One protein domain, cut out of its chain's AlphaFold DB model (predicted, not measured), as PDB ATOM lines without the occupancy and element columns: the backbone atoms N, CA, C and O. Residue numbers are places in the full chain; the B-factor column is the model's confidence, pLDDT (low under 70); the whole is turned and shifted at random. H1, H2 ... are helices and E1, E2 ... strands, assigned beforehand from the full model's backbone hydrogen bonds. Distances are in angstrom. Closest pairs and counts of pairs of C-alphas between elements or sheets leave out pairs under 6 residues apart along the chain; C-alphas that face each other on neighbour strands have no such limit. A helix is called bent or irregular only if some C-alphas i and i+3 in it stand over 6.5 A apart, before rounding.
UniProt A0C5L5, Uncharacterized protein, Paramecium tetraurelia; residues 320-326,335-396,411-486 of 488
ATOM      1  N   LYS A 320     160.448 138.074 227.206       97.75
ATOM      2  CA  LYS A 320     161.580 138.348 228.099       97.75
ATOM      3  C   LYS A 320     161.822 137.121 228.956       97.75
ATOM      4  O   LYS A 320     160.897 136.682 229.617       97.75
ATOM      5  N   ILE A 321     163.038 136.603 228.995       97.69
ATOM      6  CA  ILE A 321     163.358 135.444 229.832       97.69
ATOM      7  C   ILE A 321     164.564 135.723 230.721       97.69
ATOM      8  O   ILE A 321     165.379 136.605 230.438       97.69
ATOM      9  N   GLY A 322     164.676 134.951 231.800       96.19
ATOM     10  CA  GLY A 322     165.851 134.949 232.655       96.19
ATOM     11  C   GLY A 322     166.088 136.293 233.335       96.19
ATOM     12  O   GLY A 322     165.160 137.031 233.664       96.19
ATOM     13  N   PHE A 323     167.353 136.599 233.599       95.56
ATOM     14  CA  PHE A 323     167.719 137.766 234.388       95.56
ATOM     15  C   PHE A 323     167.747 139.050 233.549       95.56
ATOM     16  O   PHE A 323     168.479 139.151 232.563       95.56
ATOM     17  N   TRP A 324     166.996 140.054 233.993       95.94
ATOM     18  CA  TRP A 324     166.947 141.390 233.413       95.94
ATOM     19  C   TRP A 324     167.476 142.410 234.406       95.94
ATOM     20  O   TRP A 324     167.100 142.390 235.575       95.94
ATOM     21  N   LYS A 325     168.326 143.327 233.938       94.50
ATOM     22  CA  LYS A 325     168.997 144.308 234.799       94.50
ATOM     23  C   LYS A 325     168.966 145.723 234.273       94.50
ATOM     24  O   LYS A 325     168.912 145.933 233.066       94.50
ATOM     25  N   TYR A 326     169.091 146.687 235.176       93.38
ATOM     26  CA  TYR A 326     169.258 148.086 234.797       93.38
ATOM     27  C   TYR A 326     170.737 148.480 234.648       93.38
ATOM     28  O   TYR A 326     171.586 148.134 235.476       93.38
ATOM     29  N   LYS A 335     176.496 147.771 240.943       60.97
ATOM     30  CA  LYS A 335     177.624 148.355 241.709       60.97
ATOM     31  C   LYS A 335     177.180 149.537 242.568       60.97
ATOM     32  O   LYS A 335     177.800 149.864 243.569       60.97
ATOM     33  N   LEU A 336     176.112 150.188 242.128       56.66
ATOM     34  CA  LEU A 336     175.532 151.386 242.705       56.66
ATOM     35  C   LEU A 336     174.460 151.044 243.755       56.66
ATOM     36  O   LEU A 336     174.269 151.810 244.697       56.66
ATOM     37  N   ILE A 337     173.770 149.908 243.598       57.28
ATOM     38  CA  ILE A 337     172.610 149.563 244.419       57.28
ATOM     39  C   ILE A 337     172.909 148.558 245.534       57.28
ATOM     40  O   ILE A 337     172.227 148.635 246.546       57.28
ATOM     41  N   ASN A 338     173.908 147.671 245.450       53.19
ATOM     42  CA  ASN A 338     174.094 146.689 246.527       53.19
ATOM     43  C   ASN A 338     175.520 146.143 246.671       53.19
ATOM     44  O   ASN A 338     175.940 145.279 245.907       53.19
ATOM     45  N   GLN A 339     176.192 146.550 247.753       55.00
ATOM     46  CA  GLN A 339     177.173 145.711 248.462       55.00
ATOM     47  C   GLN A 339     176.519 144.865 249.575       55.00
ATOM     48  O   GLN A 339     177.150 143.943 250.070       55.00
ATOM     49  N   PHE A 340     175.257 145.125 249.953       48.66
ATOM     50  CA  PHE A 340     174.650 144.515 251.146       48.66
ATOM     51  C   PHE A 340     173.671 143.361 250.894       48.66
ATOM     52  O   PHE A 340     173.325 142.689 251.854       48.66
ATOM     53  N   ASN A 341     173.224 143.095 249.657       55.78
ATOM     54  CA  ASN A 341     172.151 142.105 249.441       55.78
ATOM     55  C   ASN A 341     172.246 141.230 248.180       55.78
ATOM     56  O   ASN A 341     171.254 140.593 247.843       55.78
ATOM     57  N   ASN A 342     173.370 141.195 247.446       62.75
ATOM     58  CA  ASN A 342     173.534 140.456 246.168       62.75
ATOM     59  C   ASN A 342     172.450 140.699 245.085       62.75
ATOM     60  O   ASN A 342     172.547 140.177 243.974       62.75
ATOM     61  N   ASN A 343     171.450 141.538 245.361       59.66
ATOM     62  CA  ASN A 343     170.348 141.844 244.474       59.66
ATOM     63  C   ASN A 343     170.806 142.896 243.473       59.66
ATOM     64  O   ASN A 343     170.922 144.090 243.766       59.66
ATOM     65  N   ARG A 344     171.099 142.399 242.275       66.88
ATOM     66  CA  ARG A 344     171.373 143.162 241.063       66.88
ATOM     67  C   ARG A 344     170.078 143.889 240.665       66.88
ATOM     68  O   ARG A 344     169.032 143.256 240.608       66.88
ATOM     69  N   GLY A 345     170.132 145.202 240.422       81.69
ATOM     70  CA  GLY A 345     168.946 145.979 240.029       81.69
ATOM     71  C   GLY A 345     168.230 145.345 238.831       81.69
ATOM     72  O   GLY A 345     168.907 145.044 237.850       81.69
ATOM     73  N   GLY A 346     166.908 145.157 238.909       92.69
ATOM     74  CA  GLY A 346     166.117 144.331 237.990       92.69
ATOM     75  C   GLY A 346     165.565 143.071 238.672       92.69
ATOM     76  O   GLY A 346     165.256 143.126 239.861       92.69
ATOM     77  N   GLY A 347     165.419 141.966 237.939       94.56
ATOM     78  CA  GLY A 347     164.885 140.701 238.459       94.56
ATOM     79  C   GLY A 347     164.828 139.592 237.404       94.56
ATOM     80  O   GLY A 347     165.468 139.695 236.358       94.56
ATOM     81  N   VAL A 348     164.101 138.511 237.689       96.19
ATOM     82  CA  VAL A 348     164.015 137.332 236.809       96.19
ATOM     83  C   VAL A 348     162.634 137.234 236.170       96.19
ATOM     84  O   VAL A 348     161.615 137.370 236.846       96.19
ATOM     85  N   TYR A 349     162.607 136.992 234.863       97.38
ATOM     86  CA  TYR A 349     161.419 136.577 234.132       97.38
ATOM     87  C   TYR A 349     161.383 135.052 233.984       97.38
ATOM     88  O   TYR A 349     162.417 134.418 233.748       97.38
ATOM     89  N   SER A 350     160.190 134.471 234.098       97.69
ATOM     90  CA  SER A 350     159.919 133.067 233.798       97.69
ATOM     91  C   SER A 350     160.061 132.776 232.300       97.69
ATOM     92  O   SER A 350     160.214 133.680 231.476       97.69
ATOM     93  N   THR A 351     159.968 131.499 231.933       96.88
ATOM     94  CA  THR A 351     159.917 131.047 230.532       96.88
ATOM     95  C   THR A 351     158.683 131.533 229.774       96.88
ATOM     96  O   THR A 351     158.688 131.480 228.552       96.88
ATOM     97  N   GLU A 352     157.657 132.010 230.482       97.25
ATOM     98  CA  GLU A 352     156.425 132.587 229.926       97.25
ATOM     99  C   GLU A 352     156.481 134.123 229.835       97.25
ATOM    100  O   GLU A 352     155.515 134.775 229.442       97.25
ATOM    101  N   GLY A 353     157.597 134.735 230.242       96.75
ATOM    102  CA  GLY A 353     157.743 136.187 230.264       96.75
ATOM    103  C   GLY A 353     157.086 136.888 231.448       96.75
ATOM    104  O   GLY A 353     156.900 138.106 231.412       96.75
ATOM    105  N   LEU A 354     156.783 136.158 232.523       97.69
ATOM    106  CA  LEU A 354     156.223 136.716 233.754       97.69
ATOM    107  C   LEU A 354     157.330 137.041 234.756       97.69
ATOM    108  O   LEU A 354     158.247 136.250 234.958       97.69
ATOM    109  N   LYS A 355     157.253 138.196 235.419       97.56
ATOM    110  CA  LYS A 355     158.187 138.535 236.504       97.56
ATOM    111  C   LYS A 355     158.007 137.568 237.676       97.56
ATOM    112  O   LYS A 355     156.878 137.326 238.097       97.56
ATOM    113  N   ILE A 356     159.109 137.063 238.221       97.25
ATOM    114  CA  ILE A 356     159.121 136.159 239.379       97.25
ATOM    115  C   ILE A 356     160.232 136.527 240.371       97.25
ATOM    116  O   ILE A 356     161.268 137.078 239.987       97.25
ATOM    117  N   GLY A 357     160.020 136.198 241.646       95.94
ATOM    118  CA  GLY A 357     161.003 136.345 242.720       95.94
ATOM    119  C   GLY A 357     161.264 137.799 243.108       95.94
ATOM    120  O   GLY A 357     160.396 138.657 242.982       95.94
ATOM    121  N   LYS A 358     162.475 138.088 243.593       95.25
ATOM    122  CA  LYS A 358     162.867 139.435 244.031       95.25
ATOM    123  C   LYS A 358     163.111 140.360 242.843       95.25
ATOM    124  O   LYS A 358     163.822 140.006 241.903       95.25
ATOM    125  N   TRP A 359     162.573 141.569 242.940       95.38
ATOM    126  CA  TRP A 359     162.699 142.613 241.933       95.38
ATOM    127  C   TRP A 359     163.090 143.945 242.547       95.38
ATOM    128  O   TRP A 359     162.670 144.294 243.647       95.38
ATOM    129  N   ILE A 360     163.864 144.708 241.785       93.94
ATOM    130  CA  ILE A 360     164.133 146.122 242.017       93.94
ATOM    131  C   ILE A 360     163.628 146.875 240.792       93.94
ATOM    132  O   ILE A 360     164.133 146.654 239.696       93.94
ATOM    133  N   GLU A 361     162.664 147.768 240.972       94.44
ATOM    134  CA  GLU A 361     162.115 148.637 239.933       94.44
ATOM    135  C   GLU A 361     162.547 150.082 240.144       94.44
ATOM    136  O   GLU A 361     162.683 150.548 241.273       94.44
ATOM    137  N   LEU A 362     162.724 150.824 239.058       92.62
ATOM    138  CA  LEU A 362     162.997 152.257 239.131       92.62
ATOM    139  C   LEU A 362     161.687 153.030 239.284       92.62
ATOM    140  O   LEU A 362     160.661 152.623 238.737       92.62
ATOM    141  N   SER A 363     161.702 154.144 240.016       91.62
ATOM    142  CA  SER A 363     160.564 155.065 240.014       91.62
ATOM    143  C   SER A 363     160.376 155.707 238.635       91.62
ATOM    144  O   SER A 363     161.313 155.801 237.839       91.62
ATOM    145  N   LYS A 364     159.164 156.202 238.351       88.19
ATOM    146  CA  LYS A 364     158.889 156.929 237.100       88.19
ATOM    147  C   LYS A 364     159.786 158.162 236.953       88.19
ATOM    148  O   LYS A 364     160.241 158.445 235.852       88.19
ATOM    149  N   GLY A 365     160.074 158.851 238.056       86.06
ATOM    150  CA  GLY A 365     160.980 159.999 238.108       86.06
ATOM    151  C   GLY A 365     162.452 159.636 238.320       86.06
ATOM    152  O   GLY A 365     163.168 160.434 238.923       86.06
ATOM    153  N   PHE A 366     162.904 158.442 237.922       88.44
ATOM    154  CA  PHE A 366     164.303 158.049 238.085       88.44
ATOM    155  C   PHE A 366     165.214 158.830 237.128       88.44
ATOM    156  O   PHE A 366     165.084 158.746 235.910       88.44
ATOM    157  N   TRP A 367     166.187 159.548 237.681       86.31
ATOM    158  CA  TRP A 367     167.199 160.308 236.941       86.31
ATOM    159  C   TRP A 367     168.420 160.557 237.830       86.31
ATOM    160  O   TRP A 367     168.457 160.153 238.994       86.31
ATOM    161  N   LYS A 368     169.425 161.266 237.306       82.62
ATOM    162  CA  LYS A 368     170.699 161.518 237.999       82.62
ATOM    163  C   LYS A 368     170.553 162.020 239.440       82.62
ATOM    164  O   LYS A 368     171.327 161.604 240.300       82.62
ATOM    165  N   TYR A 369     169.563 162.872 239.707       82.69
ATOM    166  CA  TYR A 369     169.362 163.493 241.022       82.69
ATOM    167  C   TYR A 369     168.251 162.852 241.863       82.69
ATOM    168  O   TYR A 369     168.157 163.139 243.056       82.69
ATOM    169  N   SER A 370     167.433 161.968 241.287       85.75
ATOM    170  CA  SER A 370     166.432 161.189 242.024       85.75
ATOM    171  C   SER A 370     166.569 159.724 241.651       85.75
ATOM    172  O   SER A 370     166.071 159.271 240.626       85.75
ATOM    173  N   GLN A 371     167.284 158.985 242.492       88.31
ATOM    174  CA  GLN A 371     167.542 157.561 242.309       88.31
ATOM    175  C   GLN A 371     166.659 156.775 243.280       88.31
ATOM    176  O   GLN A 371     167.132 156.234 244.284       88.31
ATOM    177  N   VAL A 372     165.349 156.810 243.028       89.56
ATOM    178  CA  VAL A 372     164.352 156.095 243.833       89.56
ATOM    179  C   VAL A 372     164.079 154.735 243.213       89.56
ATOM    180  O   VAL A 372     163.790 154.637 242.020       89.56
ATOM    181  N   THR A 373     164.148 153.690 244.031       92.38
ATOM    182  CA  THR A 373     163.877 152.317 243.609       92.38
ATOM    183  C   THR A 373     162.876 151.640 244.530       92.38
ATOM    184  O   THR A 373     162.886 151.850 245.740       92.38
ATOM    185  N   HIS A 374     162.035 150.793 243.954       94.19
ATOM    186  CA  HIS A 374     161.068 149.956 244.645       94.19
ATOM    187  C   HIS A 374     161.598 148.530 244.674       94.19
ATOM    188  O   HIS A 374     161.896 147.985 243.616       94.19
ATOM    189  N   GLN A 375     161.719 147.922 245.846       94.81
ATOM    190  CA  GLN A 375     162.175 146.543 245.976       94.81
ATOM    191  C   GLN A 375     161.092 145.697 246.628       94.81
ATOM    192  O   GLN A 375     160.578 146.076 247.673       94.81
ATOM    193  N   GLY A 376     160.792 144.545 246.047       95.19
ATOM    194  CA  GLY A 376     159.847 143.589 246.612       95.19
ATOM    195  C   GLY A 376     159.847 142.297 245.819       95.19
ATOM    196  O   GLY A 376     160.817 142.002 245.116       95.19
ATOM    197  N   GLU A 377     158.771 141.527 245.936       96.62
ATOM    198  CA  GLU A 377     158.644 140.236 245.268       96.62
ATOM    199  C   GLU A 377     157.495 140.217 244.262       96.62
ATOM    200  O   GLU A 377     156.480 140.910 244.399       96.62
ATOM    201  N   TYR A 378     157.713 139.434 243.212       97.62
ATOM    202  CA  TYR A 378     156.755 139.126 242.171       97.62
ATOM    203  C   TYR A 378     156.413 137.638 242.192       97.62
ATOM    204  O   TYR A 378     157.302 136.786 242.275       97.62
ATOM    205  N   HIS A 379     155.137 137.334 241.998       97.44
ATOM    206  CA  HIS A 379     154.636 135.993 241.745       97.44
ATOM    207  C   HIS A 379     153.764 136.024 240.487       97.44
ATOM    208  O   HIS A 379     152.807 136.789 240.416       97.44
ATOM    209  N   ASN A 380     154.129 135.250 239.459       96.81
ATOM    210  CA  ASN A 380     153.417 135.179 238.173       96.81
ATOM    211  C   ASN A 380     153.105 136.553 237.550       96.81
ATOM    212  O   ASN A 380     152.006 136.815 237.070       96.81
ATOM    213  N   GLY A 381     154.083 137.461 237.570       96.94
ATOM    214  CA  GLY A 381     153.939 138.803 237.008       96.94
ATOM    215  C   GLY A 381     153.198 139.799 237.902       96.94
ATOM    216  O   GLY A 381     153.066 140.952 237.501       96.94
ATOM    217  N   LYS A 382     152.780 139.395 239.109       97.81
ATOM    218  CA  LYS A 382     152.041 140.219 240.073       97.81
ATOM    219  C   LYS A 382     152.872 140.561 241.303       97.81
ATOM    220  O   LYS A 382     153.579 139.702 241.825       97.81
ATOM    221  N   LYS A 383     152.817 141.815 241.755       97.69
ATOM    222  CA  LYS A 383     153.466 142.253 243.003       97.69
ATOM    223  C   LYS A 383     152.787 141.616 244.211       97.69
ATOM    224  O   LYS A 383     151.577 141.747 244.364       97.69
ATOM    225  N   VAL A 384     153.580 141.005 245.084       97.81
ATOM    226  CA  VAL A 384     153.112 140.370 246.324       97.81
ATOM    227  C   VAL A 384     153.959 140.814 247.518       97.81
ATOM    228  O   VAL A 384     155.066 141.339 247.348       97.81
ATOM    229  N   GLY A 385     153.418 140.644 248.723       97.31
ATOM    230  CA  GLY A 385     154.132 140.852 249.979       97.31
ATOM    231  C   GLY A 385     154.694 142.260 250.181       97.31
ATOM    232  O   GLY A 385     154.134 143.266 249.733       97.31
ATOM    233  N   ARG A 386     155.805 142.348 250.922       97.12
ATOM    234  CA  ARG A 386     156.443 143.612 251.317       97.12
ATOM    235  C   ARG A 386     157.188 144.260 250.146       97.12
ATOM    236  O   ARG A 386     158.031 143.637 249.508       97.12
ATOM    237  N   TRP A 387     156.930 145.548 249.940       97.00
ATOM    238  CA  TRP A 387     157.624 146.404 248.987       97.00
ATOM    239  C   TRP A 387     158.204 147.634 249.677       97.00
ATOM    240  O   TRP A 387     157.469 148.449 250.233       97.00
ATOM    241  N   ASP A 388     159.519 147.792 249.605       94.50
ATOM    242  CA  ASP A 388     160.262 148.893 250.207       94.50
ATOM    243  C   ASP A 388     160.677 149.931 249.158       94.50
ATOM    244  O   ASP A 388     161.013 149.607 248.017       94.50
ATOM    245  N   ILE A 389     160.665 151.205 249.553       93.00
ATOM    246  CA  ILE A 389     161.077 152.335 248.713       93.00
ATOM    247  C   ILE A 389     162.438 152.816 249.190       93.00
ATOM    248  O   ILE A 389     162.555 153.424 250.257       93.00
ATOM    249  N   PHE A 390     163.463 152.619 248.378       90.38
ATOM    250  CA  PHE A 390     164.808 153.111 248.637       90.38
ATOM    251  C   PHE A 390     165.026 154.423 247.898       90.38
ATOM    252  O   PHE A 390     164.669 154.565 246.733       90.38
ATOM    253  N   ASN A 391     165.629 155.395 248.579       87.69
ATOM    254  CA  ASN A 391     166.028 156.651 247.960       87.69
ATOM    255  C   ASN A 391     167.518 156.860 248.184       87.69
ATOM    256  O   ASN A 391     167.975 157.016 249.324       87.69
ATOM    257  N   ARG A 392     168.270 156.871 247.087       82.38
ATOM    258  CA  ARG A 392     169.686 157.192 247.123       82.38
ATOM    259  C   ARG A 392     169.871 158.696 246.969       82.38
ATOM    260  O   ARG A 392     169.560 159.288 245.938       82.38
ATOM    261  N   LYS A 393     170.391 159.321 248.026       71.06
ATOM    262  CA  LYS A 393     170.725 160.743 248.003       71.06
ATOM    263  C   LYS A 393     172.012 160.959 247.224       71.06
ATOM    264  O   LYS A 393     173.073 160.530 247.667       71.06
ATOM    265  N   TYR A 394     171.927 161.725 246.144       65.88
ATOM    266  CA  TYR A 394     173.112 162.293 245.519       65.88
ATOM    267  C   TYR A 394     173.745 163.299 246.494       65.88
ATOM    268  O   TYR A 394     173.124 164.305 246.848       65.88
ATOM    269  N   ARG A 395     174.971 163.043 246.969       62.03
ATOM    270  CA  ARG A 395     175.761 164.067 247.673       62.03
ATOM    271  C   ARG A 395     176.239 165.073 246.628       62.03
ATOM    272  O   ARG A 395     177.318 164.931 246.067       62.03
ATOM    273  N   SER A 396     175.443 166.105 246.374       55.78
ATOM    274  CA  SER A 396     175.732 167.172 245.405       55.78
ATOM    275  C   SER A 396     176.928 168.077 245.762       55.78
ATOM    276  O   SER A 396     177.098 169.119 245.140       55.78
ATOM    277  N   LYS A 411     175.080 155.390 251.790       62.66
ATOM    278  CA  LYS A 411     173.978 154.879 252.601       62.66
ATOM    279  C   LYS A 411     172.667 155.073 251.843       62.66
ATOM    280  O   LYS A 411     172.175 156.195 251.696       62.66
ATOM    281  N   GLN A 412     172.102 153.967 251.382       66.75
ATOM    282  CA  GLN A 412     170.695 153.896 251.036       66.75
ATOM    283  C   GLN A 412     169.879 153.918 252.320       66.75
ATOM    284  O   GLN A 412     170.265 153.328 253.328       66.75
ATOM    285  N   TYR A 413     168.740 154.597 252.281       77.38
ATOM    286  CA  TYR A 413     167.795 154.575 253.384       77.38
ATOM    287  C   TYR A 413     166.440 154.154 252.843       77.38
ATOM    288  O   TYR A 413     165.999 154.649 251.800       77.38
ATOM    289  N   ILE A 414     165.780 153.274 253.591       79.25
ATOM    290  CA  ILE A 414     164.370 152.969 253.393       79.25
ATOM    291  C   ILE A 414     163.610 154.271 253.655       79.25
ATOM    292  O   ILE A 414     163.650 154.844 254.744       79.25
ATOM    293  N   SER A 415     163.007 154.791 252.598       83.19
ATOM    294  CA  SER A 415     162.266 156.051 252.584       83.19
ATOM    295  C   SER A 415     160.758 155.840 252.658       83.19
ATOM    296  O   SER A 415     160.033 156.772 252.989       83.19
ATOM    297  N   GLY A 416     160.298 154.616 252.407       92.00
ATOM    298  CA  GLY A 416     158.901 154.235 252.517       92.00
ATOM    299  C   GLY A 416     158.677 152.780 252.130       92.00
ATOM    300  O   GLY A 416     159.617 151.987 252.130       92.00
ATOM    301  N   GLY A 417     157.435 152.443 251.802       95.75
ATOM    302  CA  GLY A 417     157.019 151.088 251.458       95.75
ATOM    303  C   GLY A 417     155.699 150.685 252.101       95.75
ATOM    304  O   GLY A 417     155.114 151.444 252.877       95.75
ATOM    305  N   GLY A 418     155.248 149.479 251.786       96.75
ATOM    306  CA  GLY A 418     154.040 148.853 252.317       96.75
ATOM    307  C   GLY A 418     153.912 147.428 251.797       96.75
ATOM    308  O   GLY A 418     154.906 146.864 251.348       96.75
ATOM    309  N   SER A 419     152.722 146.839 251.870       97.75
ATOM    310  CA  SER A 419     152.499 145.472 251.392       97.75
ATOM    311  C   SER A 419     151.414 145.403 250.324       97.75
ATOM    312  O   SER A 419     150.449 146.174 250.363       97.75
ATOM    313  N   TYR A 420     151.591 144.495 249.372       97.50
ATOM    314  CA  TYR A 420     150.548 144.024 248.466       97.50
ATOM    315  C   TYR A 420     149.920 142.743 249.022       97.50
ATOM    316  O   TYR A 420     150.477 142.117 249.924       97.50
ATOM    317  N   ASP A 421     148.743 142.387 248.524       97.19
ATOM    318  CA  ASP A 421     148.081 141.136 248.863       97.19
ATOM    319  C   ASP A 421     148.846 139.921 248.317       97.19
ATOM    320  O   ASP A 421     149.419 139.953 247.231       97.19
ATOM    321  N   GLU A 422     148.824 138.822 249.069       96.94
ATOM    322  CA  GLU A 422     149.466 137.562 248.660       96.94
ATOM    323  C   GLU A 422     148.648 136.801 247.602       96.94
ATOM    324  O   GLU A 422     149.158 135.882 246.966       96.94
ATOM    325  N   ALA A 423     147.384 137.184 247.377       94.94
ATOM    326  CA  ALA A 423     146.514 136.551 246.383       94.94
ATOM    327  C   ALA A 423     146.849 136.965 244.935       94.94
ATOM    328  O   ALA A 423     146.267 136.427 243.993       94.94
ATOM    329  N   GLY A 424     147.787 137.902 244.741       90.12
ATOM    330  CA  GLY A 424     148.255 138.329 243.423       90.12
ATOM    331  C   GLY A 424     147.314 139.296 242.701       90.12
ATOM    332  O   GLY A 424     147.473 139.508 241.498       90.12
ATOM    333  N   ALA A 425     146.354 139.911 243.403       95.00
ATOM    334  CA  ALA A 425     145.497 140.944 242.821       95.00
ATOM    335  C   ALA A 425     146.198 142.314 242.710       95.00
ATOM    336  O   ALA A 425     145.656 143.235 242.096       95.00
ATOM    337  N   GLU A 426     147.405 142.452 243.274       96.19
ATOM    338  CA  GLU A 426     148.197 143.690 243.343       96.19
ATOM    339  C   GLU A 426     147.483 144.814 244.105       96.19
ATOM    340  O   GLU A 426     147.734 146.010 243.914       96.19
ATOM    341  N   PHE A 427     146.616 144.437 245.037       97.62
ATOM    342  CA  PHE A 427     146.009 145.361 245.962       97.62
ATOM    343  C   PHE A 427     147.007 145.738 247.041       97.62
ATOM    344  O   PHE A 427     147.422 144.930 247.865       97.62
ATOM    345  N   LYS A 428     147.334 147.029 247.100       97.81
ATOM    346  CA  LYS A 428     147.965 147.599 248.288       97.81
ATOM    347  C   LYS A 428     147.077 147.326 249.504       97.81
ATOM    348  O   LYS A 428     145.871 147.595 249.469       97.81
ATOM    349  N   ILE A 429     147.688 146.837 250.575       97.94
ATOM    350  CA  ILE A 429     147.051 146.553 251.858       97.94
ATOM    351  C   ILE A 429     147.890 147.097 253.015       97.94
ATOM    352  O   ILE A 429     149.106 147.277 252.916       97.94
ATOM    353  N   GLY A 430     147.225 147.368 254.136       97.56
ATOM    354  CA  GLY A 430     147.885 147.771 255.371       97.56
ATOM    355  C   GLY A 430     148.472 149.178 255.302       97.56
ATOM    356  O   GLY A 430     147.961 150.056 254.610       97.56
ATOM    357  N   TYR A 431     149.516 149.427 256.085       97.44
ATOM    358  CA  TYR A 431     150.124 150.750 256.186       97.44
ATOM    359  C   TYR A 431     151.156 150.977 255.080       97.44
ATOM    360  O   TYR A 431     152.043 150.150 254.872       97.44
ATOM    361  N   TRP A 432     151.055 152.120 254.409       97.69
ATOM    362  CA  TRP A 432     151.947 152.532 253.334       97.69
ATOM    363  C   TRP A 432     152.584 153.877 253.636       97.69
ATOM    364  O   TRP A 432     151.932 154.784 254.151       97.69
ATOM    365  N   VAL A 433     153.846 154.011 253.241       95.00
ATOM    366  CA  VAL A 433     154.559 155.283 253.129       95.00
ATOM    367  C   VAL A 433     154.940 155.462 251.664       95.00
ATOM    368  O   VAL A 433     155.756 154.710 251.137       95.00
ATOM    369  N   GLU A 434     154.334 156.442 251.006       93.38
ATOM    370  CA  GLU A 434     154.505 156.738 249.584       93.38
ATOM    371  C   GLU A 434     155.317 158.017 249.388       93.38
ATOM    372  O   GLU A 434     155.196 158.964 250.166       93.38
ATOM    373  N   MET A 435     156.116 158.062 248.323       88.75
ATOM    374  CA  MET A 435     156.820 159.263 247.878       88.75
ATOM    375  C   MET A 435     156.057 159.882 246.706       88.75
ATOM    376  O   MET A 435     155.633 159.162 245.809       88.75
ATOM    377  N   MET A 436     155.864 161.203 246.705       84.44
ATOM    378  CA  MET A 436     155.248 161.878 245.560       84.44
ATOM    379  C   MET A 436     156.235 161.969 244.388       84.44
ATOM    380  O   MET A 436     157.321 162.525 244.542       84.44
ATOM    381  N   ASP A 437     155.826 161.479 243.215       67.00
ATOM    382  CA  ASP A 437     156.658 161.404 241.999       67.00
ATOM    383  C   ASP A 437     157.013 162.773 241.381       67.00
ATOM    384  O   ASP A 437     157.906 162.866 240.543       67.00
ATOM    385  N   ILE A 438     156.328 163.849 241.781       62.06
ATOM    386  CA  ILE A 438     156.305 165.128 241.043       62.06
ATOM    387  C   ILE A 438     157.444 166.079 241.460       62.06
ATOM    388  O   ILE A 438     157.575 167.179 240.930       62.06
ATOM    389  N   LEU A 439     158.282 165.711 242.430       55.09
ATOM    390  CA  LEU A 439     159.140 166.692 243.091       55.09
ATOM    391  C   LEU A 439     160.634 166.486 242.832       55.09
ATOM    392  O   LEU A 439     161.167 165.378 242.875       55.09
ATOM    393  N   ASN A 440     161.302 167.617 242.596       59.25
ATOM    394  CA  ASN A 440     162.750 167.756 242.466       59.25
ATOM    395  C   ASN A 440     163.482 167.100 243.661       59.25
ATOM    396  O   ASN A 440     162.929 167.029 244.761       59.25
ATOM    397  N   SER A 441     164.737 166.678 243.470       59.56
ATOM    398  CA  SER A 441     165.571 165.926 244.433       59.56
ATOM    399  C   SER A 441     165.571 166.486 245.860       59.56
ATOM    400  O   SER A 441     165.754 165.749 246.834       59.56
ATOM    401  N   ASP A 442     165.326 167.788 245.982       62.97
ATOM    402  CA  ASP A 442     165.402 168.539 247.224       62.97
ATOM    403  C   ASP A 442     164.069 168.640 247.977       62.97
ATOM    404  O   ASP A 442     164.054 169.103 249.116       62.97
ATOM    405  N   CYS A 443     162.940 168.242 247.390       60.34
ATOM    406  CA  CYS A 443     161.638 168.275 248.052       60.34
ATOM    407  C   CYS A 443     161.021 166.878 248.038       60.34
ATOM    408  O   CYS A 443     160.327 166.495 247.110       60.34
ATOM    409  N   GLN A 444     161.280 166.093 249.079       72.81
ATOM    410  CA  GLN A 444     160.653 164.781 249.218       72.81
ATOM    411  C   GLN A 444     159.429 164.942 250.113       72.81
ATOM    412  O   GLN A 444     159.547 164.971 251.344       72.81
ATOM    413  N   ILE A 445     158.269 165.106 249.480       83.56
ATOM    414  CA  ILE A 445     156.985 164.969 250.158       83.56
ATOM    415  C   ILE A 445     156.660 163.479 250.221       83.56
ATOM    416  O   ILE A 445     156.611 162.793 249.200       83.56
ATOM    417  N   MET A 446     156.471 162.989 251.441       89.12
ATOM    418  CA  MET A 446     156.032 161.627 251.707       89.12
ATOM    419  C   MET A 446     154.621 161.677 252.272       89.12
ATOM    420  O   MET A 446     154.310 162.535 253.097       89.12
ATOM    421  N   THR A 447     153.774 160.747 251.861       93.44
ATOM    422  CA  THR A 447     152.454 160.554 252.460       93.44
ATOM    423  C   THR A 447     152.398 159.197 253.124       93.44
ATOM    424  O   THR A 447     152.864 158.228 252.536       93.44
ATOM    425  N   SER A 448     151.806 159.098 254.309       95.69
ATOM    426  CA  SER A 448     151.566 157.801 254.938       95.69
ATOM    427  C   SER A 448     150.114 157.616 255.328       95.69
ATOM    428  O   SER A 448     149.511 158.545 255.870       95.69
ATOM    429  N   GLY A 449     149.592 156.411 255.174       96.81
ATOM    430  CA  GLY A 449     148.238 156.066 255.586       96.81
ATOM    431  C   GLY A 449     147.964 154.586 255.389       96.81
ATOM    432  O   GLY A 449     148.891 153.800 255.190       96.81
ATOM    433  N   ARG A 450     146.694 154.190 255.480       97.94
ATOM    434  CA  ARG A 450     146.286 152.795 255.295       97.94
ATOM    435  C   ARG A 450     145.632 152.588 253.936       97.94
ATOM    436  O   ARG A 450     144.894 153.442 253.448       97.94
ATOM    437  N   TYR A 451     145.895 151.427 253.362       98.12
ATOM    438  CA  TYR A 451     145.224 150.892 252.197       98.12
ATOM    439  C   TYR A 451     144.368 149.683 252.578       98.12
ATOM    440  O   TYR A 451     144.753 148.878 253.428       98.12
ATOM    441  N   GLN A 452     143.232 149.541 251.902       97.31
ATOM    442  CA  GLN A 452     142.401 148.343 251.919       97.31
ATOM    443  C   GLN A 452     141.912 148.075 250.496       97.31
ATOM    444  O   GLN A 452     141.287 148.940 249.883       97.31
ATOM    445  N   ASN A 453     142.232 146.893 249.962       96.44
ATOM    446  CA  ASN A 453     141.879 146.464 248.603       96.44
ATOM    447  C   ASN A 453     142.263 147.506 247.535       96.44
ATOM    448  O   ASN A 453     141.443 147.920 246.716       96.44
ATOM    449  N   GLY A 454     143.495 148.023 247.618       96.12
ATOM    450  CA  GLY A 454     144.013 149.024 246.682       96.12
ATOM    451  C   GLY A 454     143.457 150.441 246.865       96.12
ATOM    452  O   GLY A 454     143.927 151.361 246.196       96.12
ATOM    453  N   LYS A 455     142.521 150.671 247.797       97.56
ATOM    454  CA  LYS A 455     141.949 151.997 248.081       97.56
ATOM    455  C   LYS A 455     142.565 152.623 249.328       97.56
ATOM    456  O   LYS A 455     142.732 151.957 250.350       97.56
ATOM    457  N   LYS A 456     142.882 153.918 249.251       97.81
ATOM    458  CA  LYS A 456     143.308 154.724 250.405       97.81
ATOM    459  C   LYS A 456     142.136 154.858 251.375       97.81
ATOM    460  O   LYS A 456     141.059 155.281 250.971       97.81
ATOM    461  N   ILE A 457     142.355 154.530 252.645       97.69
ATOM    462  CA  ILE A 457     141.344 154.639 253.700       97.69
ATOM    463  C   ILE A 457     141.850 155.493 254.864       97.69
ATOM    464  O   ILE A 457     143.052 155.566 255.134       97.69
ATOM    465  N   GLY A 458     140.913 156.126 255.570       97.12
ATOM    466  CA  GLY A 458     141.182 156.902 256.775       97.12
ATOM    467  C   GLY A 458     142.046 158.146 256.548       97.12
ATOM    468  O   GLY A 458     142.089 158.728 255.465       97.12
ATOM    469  N   ARG A 459     142.725 158.579 257.615       96.00
ATOM    470  CA  ARG A 459     143.565 159.780 257.611       96.00
ATOM    471  C   ARG A 459     144.933 159.495 256.992       96.00
ATOM    472  O   ARG A 459     145.621 158.560 257.401       96.00
ATOM    473  N   TRP A 460     145.347 160.358 256.066       96.88
ATOM    474  CA  TRP A 460     146.676 160.346 255.459       96.88
ATOM    475  C   TRP A 460     147.514 161.508 255.983       96.88
ATOM    476  O   TRP A 460     147.095 162.663 255.945       96.88
ATOM    477  N   ASN A 461     148.705 161.193 256.480       92.88
ATOM    478  CA  ASN A 461     149.652 162.179 256.980       92.88
ATOM    479  C   ASN A 461     150.602 162.602 255.861       92.88
ATOM    480  O   ASN A 461     151.099 161.755 255.121       92.88
ATOM    481  N   LEU A 462     150.881 163.900 255.774       92.06
ATOM    482  CA  LEU A 462     151.814 164.502 254.827       92.06
ATOM    483  C   LEU A 462     153.091 164.921 255.564       92.06
ATOM    484  O   LEU A 462     153.032 165.674 256.536       92.06
ATOM    485  N   TYR A 463     154.248 164.471 255.089       85.38
ATOM    486  CA  TYR A 463     155.553 164.805 255.650       85.38
ATOM    487  C   TYR A 463     156.401 165.496 254.597       85.38
ATOM    488  O   TYR A 463     156.644 164.951 253.524       85.38
ATOM    489  N   ASN A 464     156.932 166.668 254.932       83.31
ATOM    490  CA  ASN A 464     158.000 167.277 254.155       83.31
ATOM    491  C   ASN A 464     159.350 166.875 254.766       83.31
ATOM    492  O   ASN A 464     159.649 167.200 255.917       83.31
ATOM    493  N   LYS A 465     160.185 166.161 254.006       68.75
ATOM    494  CA  LYS A 465     161.488 165.684 254.495       68.75
ATOM    495  C   LYS A 465     162.438 166.818 254.888       68.75
ATOM    496  O   LYS A 465     163.262 166.613 255.777       68.75
ATOM    497  N   LYS A 466     162.329 168.010 254.280       67.94
ATOM    498  CA  LYS A 466     163.172 169.164 254.646       67.94
ATOM    499  C   LYS A 466     162.904 169.626 256.080       67.94
ATOM    500  O   LYS A 466     163.855 169.786 256.839       67.94
ATOM    501  N   SER A 467     161.637 169.729 256.488       54.41
ATOM    502  CA  SER A 467     161.288 170.156 257.850       54.41
ATOM    503  C   SER A 467     161.571 169.072 258.895       54.41
ATOM    504  O   SER A 467     161.966 169.392 260.015       54.41
ATOM    505  N   SER A 468     161.446 167.787 258.541       52.47
ATOM    506  CA  SER A 468     161.749 166.687 259.469       52.47
ATOM    507  C   SER A 468     163.250 166.441 259.644       52.47
ATOM    508  O   SER A 468     163.666 166.089 260.746       52.47
ATOM    509  N   MET A 469     164.076 166.668 258.613       50.94
ATOM    510  CA  MET A 469     165.538 166.657 258.753       50.94
ATOM    511  C   MET A 469     166.053 167.874 259.504       50.94
ATOM    512  O   MET A 469     166.929 167.690 260.332       50.94
ATOM    513  N   GLN A 470     165.515 169.077 259.286       46.53
ATOM    514  CA  GLN A 470     165.883 170.240 260.102       46.53
ATOM    515  C   GLN A 470     165.535 169.996 261.570       46.53
ATOM    516  O   GLN A 470     166.403 170.140 262.421       46.53
ATOM    517  N   LYS A 471     164.329 169.488 261.865       47.47
ATOM    518  CA  LYS A 471     163.961 169.080 263.227       47.47
ATOM    519  C   LYS A 471     164.869 167.973 263.767       47.47
ATOM    520  O   LYS A 471     165.356 168.121 264.871       47.47
ATOM    521  N   LYS A 472     165.178 166.913 263.004       46.25
ATOM    522  CA  LYS A 472     166.093 165.840 263.447       46.25
ATOM    523  C   LYS A 472     167.544 166.293 263.605       46.25
ATOM    524  O   LYS A 472     168.192 165.805 264.513       46.25
ATOM    525  N   ILE A 473     168.061 167.178 262.755       47.50
ATOM    526  CA  ILE A 473     169.417 167.736 262.872       47.50
ATOM    527  C   ILE A 473     169.472 168.640 264.095       47.50
ATOM    528  O   ILE A 473     170.382 168.474 264.887       47.50
ATOM    529  N   ILE A 474     168.464 169.487 264.312       47.69
ATOM    530  CA  ILE A 474     168.322 170.281 265.535       47.69
ATOM    531  C   ILE A 474     168.245 169.343 266.750       47.69
ATOM    532  O   ILE A 474     169.019 169.495 267.678       47.69
ATOM    533  N   THR A 475     167.415 168.297 266.737       49.03
ATOM    534  CA  THR A 475     167.308 167.340 267.855       49.03
ATOM    535  C   THR A 475     168.571 166.500 268.069       49.03
ATOM    536  O   THR A 475     168.891 166.203 269.211       49.03
ATOM    537  N   ILE A 476     169.293 166.090 267.021       51.59
ATOM    538  CA  ILE A 476     170.564 165.350 267.134       51.59
ATOM    539  C   ILE A 476     171.677 166.284 267.598       51.59
ATOM    540  O   ILE A 476     172.486 165.866 268.414       51.59
ATOM    541  N   PHE A 477     171.704 167.526 267.116       56.31
ATOM    542  CA  PHE A 477     172.607 168.567 267.586       56.31
ATOM    543  C   PHE A 477     172.364 168.820 269.072       56.31
ATOM    544  O   PHE A 477     173.283 168.622 269.844       56.31
ATOM    545  N   TRP A 478     171.120 169.067 269.500       57.06
ATOM    546  CA  TRP A 478     170.765 169.208 270.915       57.06
ATOM    547  C   TRP A 478     171.025 167.944 271.734       57.06
ATOM    548  O   TRP A 478     171.523 168.062 272.838       57.06
ATOM    549  N   LYS A 479     170.753 166.735 271.223       51.31
ATOM    550  CA  LYS A 479     171.072 165.484 271.937       51.31
ATOM    551  C   LYS A 479     172.569 165.259 272.070       51.31
ATOM    552  O   LYS A 479     172.990 164.787 273.113       51.31
ATOM    553  N   LYS A 480     173.358 165.570 271.041       51.84
ATOM    554  CA  LYS A 480     174.815 165.490 271.115       51.84
ATOM    555  C   LYS A 480     175.363 166.569 272.028       51.84
ATOM    556  O   LYS A 480     176.191 166.223 272.844       51.84
ATOM    557  N   LEU A 481     174.850 167.798 271.968       48.00
ATOM    558  CA  LEU A 481     175.186 168.879 272.896       48.00
ATOM    559  C   LEU A 481     174.853 168.475 274.337       48.00
ATOM    560  O   LEU A 481     175.677 168.656 275.212       48.00
ATOM    561  N   TYR A 482     173.691 167.855 274.565       48.31
ATOM    562  CA  TYR A 482     173.233 167.385 275.875       48.31
ATOM    563  C   TYR A 482     174.012 166.160 276.373       48.31
ATOM    564  O   TYR A 482     174.270 166.055 277.560       48.31
ATOM    565  N   GLN A 483     174.416 165.248 275.482       47.81
ATOM    566  CA  GLN A 483     175.316 164.134 275.808       47.81
ATOM    567  C   GLN A 483     176.741 164.621 276.089       47.81
ATOM    568  O   GLN A 483     177.383 164.099 276.986       47.81
ATOM    569  N   TRP A 484     177.218 165.637 275.366       45.06
ATOM    570  CA  TRP A 484     178.489 166.312 275.643       45.06
ATOM    571  C   TRP A 484     178.439 167.050 276.988       45.06
ATOM    572  O   TRP A 484     179.382 166.983 277.759       45.06
ATOM    573  N   TRP A 485     177.298 167.668 277.302       39.41
ATOM    574  CA  TRP A 485     177.008 168.344 278.572       39.41
ATOM    575  C   TRP A 485     176.789 167.391 279.761       39.41
ATOM    576  O   TRP A 485     176.675 167.856 280.883       39.41
ATOM    577  N   TRP A 486     176.688 166.079 279.516       35.47
ATOM    578  CA  TRP A 486     176.573 165.038 280.552       35.47
ATOM    579  C   TRP A 486     177.891 164.287 280.794       35.47
ATOM    580  O   TRP A 486     177.975 163.473 281.709       35.47
TER     581      TRP A 486
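This is residues 320 to 326, 335 to 396 and 411 to 486 of the 488 residues of an uncharacterized protein of Paramecium tetraurelia (UniProt A0C5L5). The model is one broad antiparallel sheet of nine strands set side by side in chain order, E1 to E9, twisted and with several bent strands; a single helix, H1, runs on from the end of edge strand E9, and residues 468 to 486 stick out beyond the sheet like an arm. No named helix covers either face of the sheet, and the body without the free residues spans 47 by 38 by 24 A. The printed part has 145 residues with nine named strands followed by one named helix, 93 of the residues in named elements, and the class is mixed, helices and strands. Two meanders, in which each strand is the antiparallel neighbour of the one before, are E2 E3 E4 E5 and E6 E7 E8 E9. The whole is only just loose, close to compact, with a radius of gyration of the C-alphas of 17.9 A, and it is elongated, spanning 63 by 40 by 31 A.

The sheet begins with E1, residues 320 to 326, whose C-alpha 320 is at (161.580, 138.348, 228.099). E2 is residues 346 to 349, and E3 is residues 355 to 362. E4, residues 371 to 379, is 25.1 A long from first to last C-alpha, and E5, residues 382 to 392, is 25.5 A long and has the most residues of the strands, 11. E6, residues 413 to 420, measures 20.8 A and E7, residues 428 to 435, 14.7 A. E8, residues 445 to 452, measures 22.2 A, and E9, residues 455 to 464, 23.0 A; C-alpha 455 is at (141.949, 151.997, 248.081). H1, residues 465 to 484, is 27.1 A long and ends with C-alpha 484 at (178.489, 166.312, 275.643).

The edge strands of the sheet are E1 and E9, and the others are inner strands. E5 and E6 are antiparallel at 167 degrees between their directions, with N 387 and O 418 within hydrogen-bond range at 2.8 A. E5 bends by 92 degrees at residue 385, and E6 by 53 degrees at residue 416. On one side of E5, the hairpin of E4 and E5 has N 375 and O 388 2.8 A apart. In the hairpin of E3 and E4, N 359 and O 376 are 2.8 A apart, and E3 bends by 103 degrees at residue 358. E2 and E3 form a hairpin with N 356 and O 348 2.9 A apart, and E1 and E2 are antiparallel at 179 degrees, with N 324 and O 347 2.8 A apart. Toward the other edge, three hairpins follow: E6 and E7 have N 433 and O 417 2.9 A apart, E7 and E8 have N 432 and O 449 2.8 A apart, and E8 and E9 have N 448 and O 461 2.9 A apart. E7 bends by 103 degrees at residue 431 and E9 by 91 degrees at residue 458. H1 follows E9 by a tight link with no residue between them. It is not on the sheet, but only just, with 4 pairs of C-alphas within 10 A. The closest C-alphas of E8 and H1 are those of Ile 445 and Lys 465, 6.3 A apart, while H1 is apart from E7, for instance. In H1, every O i to N i+4 pair is within hydrogen-bond range.

The two C-alphas farthest apart, those of Glu 352 and Trp 485, are 63.8 A apart. Residues 327 to 334 are not printed, and C-alphas 326 and 335 are 10.9 A apart across that cut; residues 397 to 410 are not printed either, with 14.4 A between C-alphas 396 and 411. Of the links that are printed whole, none is long. The mean pLDDT of the printed part is 81.6, and 44 residues are under 70: 335 to 344, 394 to 396, 411 to 412, 437 to 443 and 465 to 486. The mean pLDDT of H1 is 52.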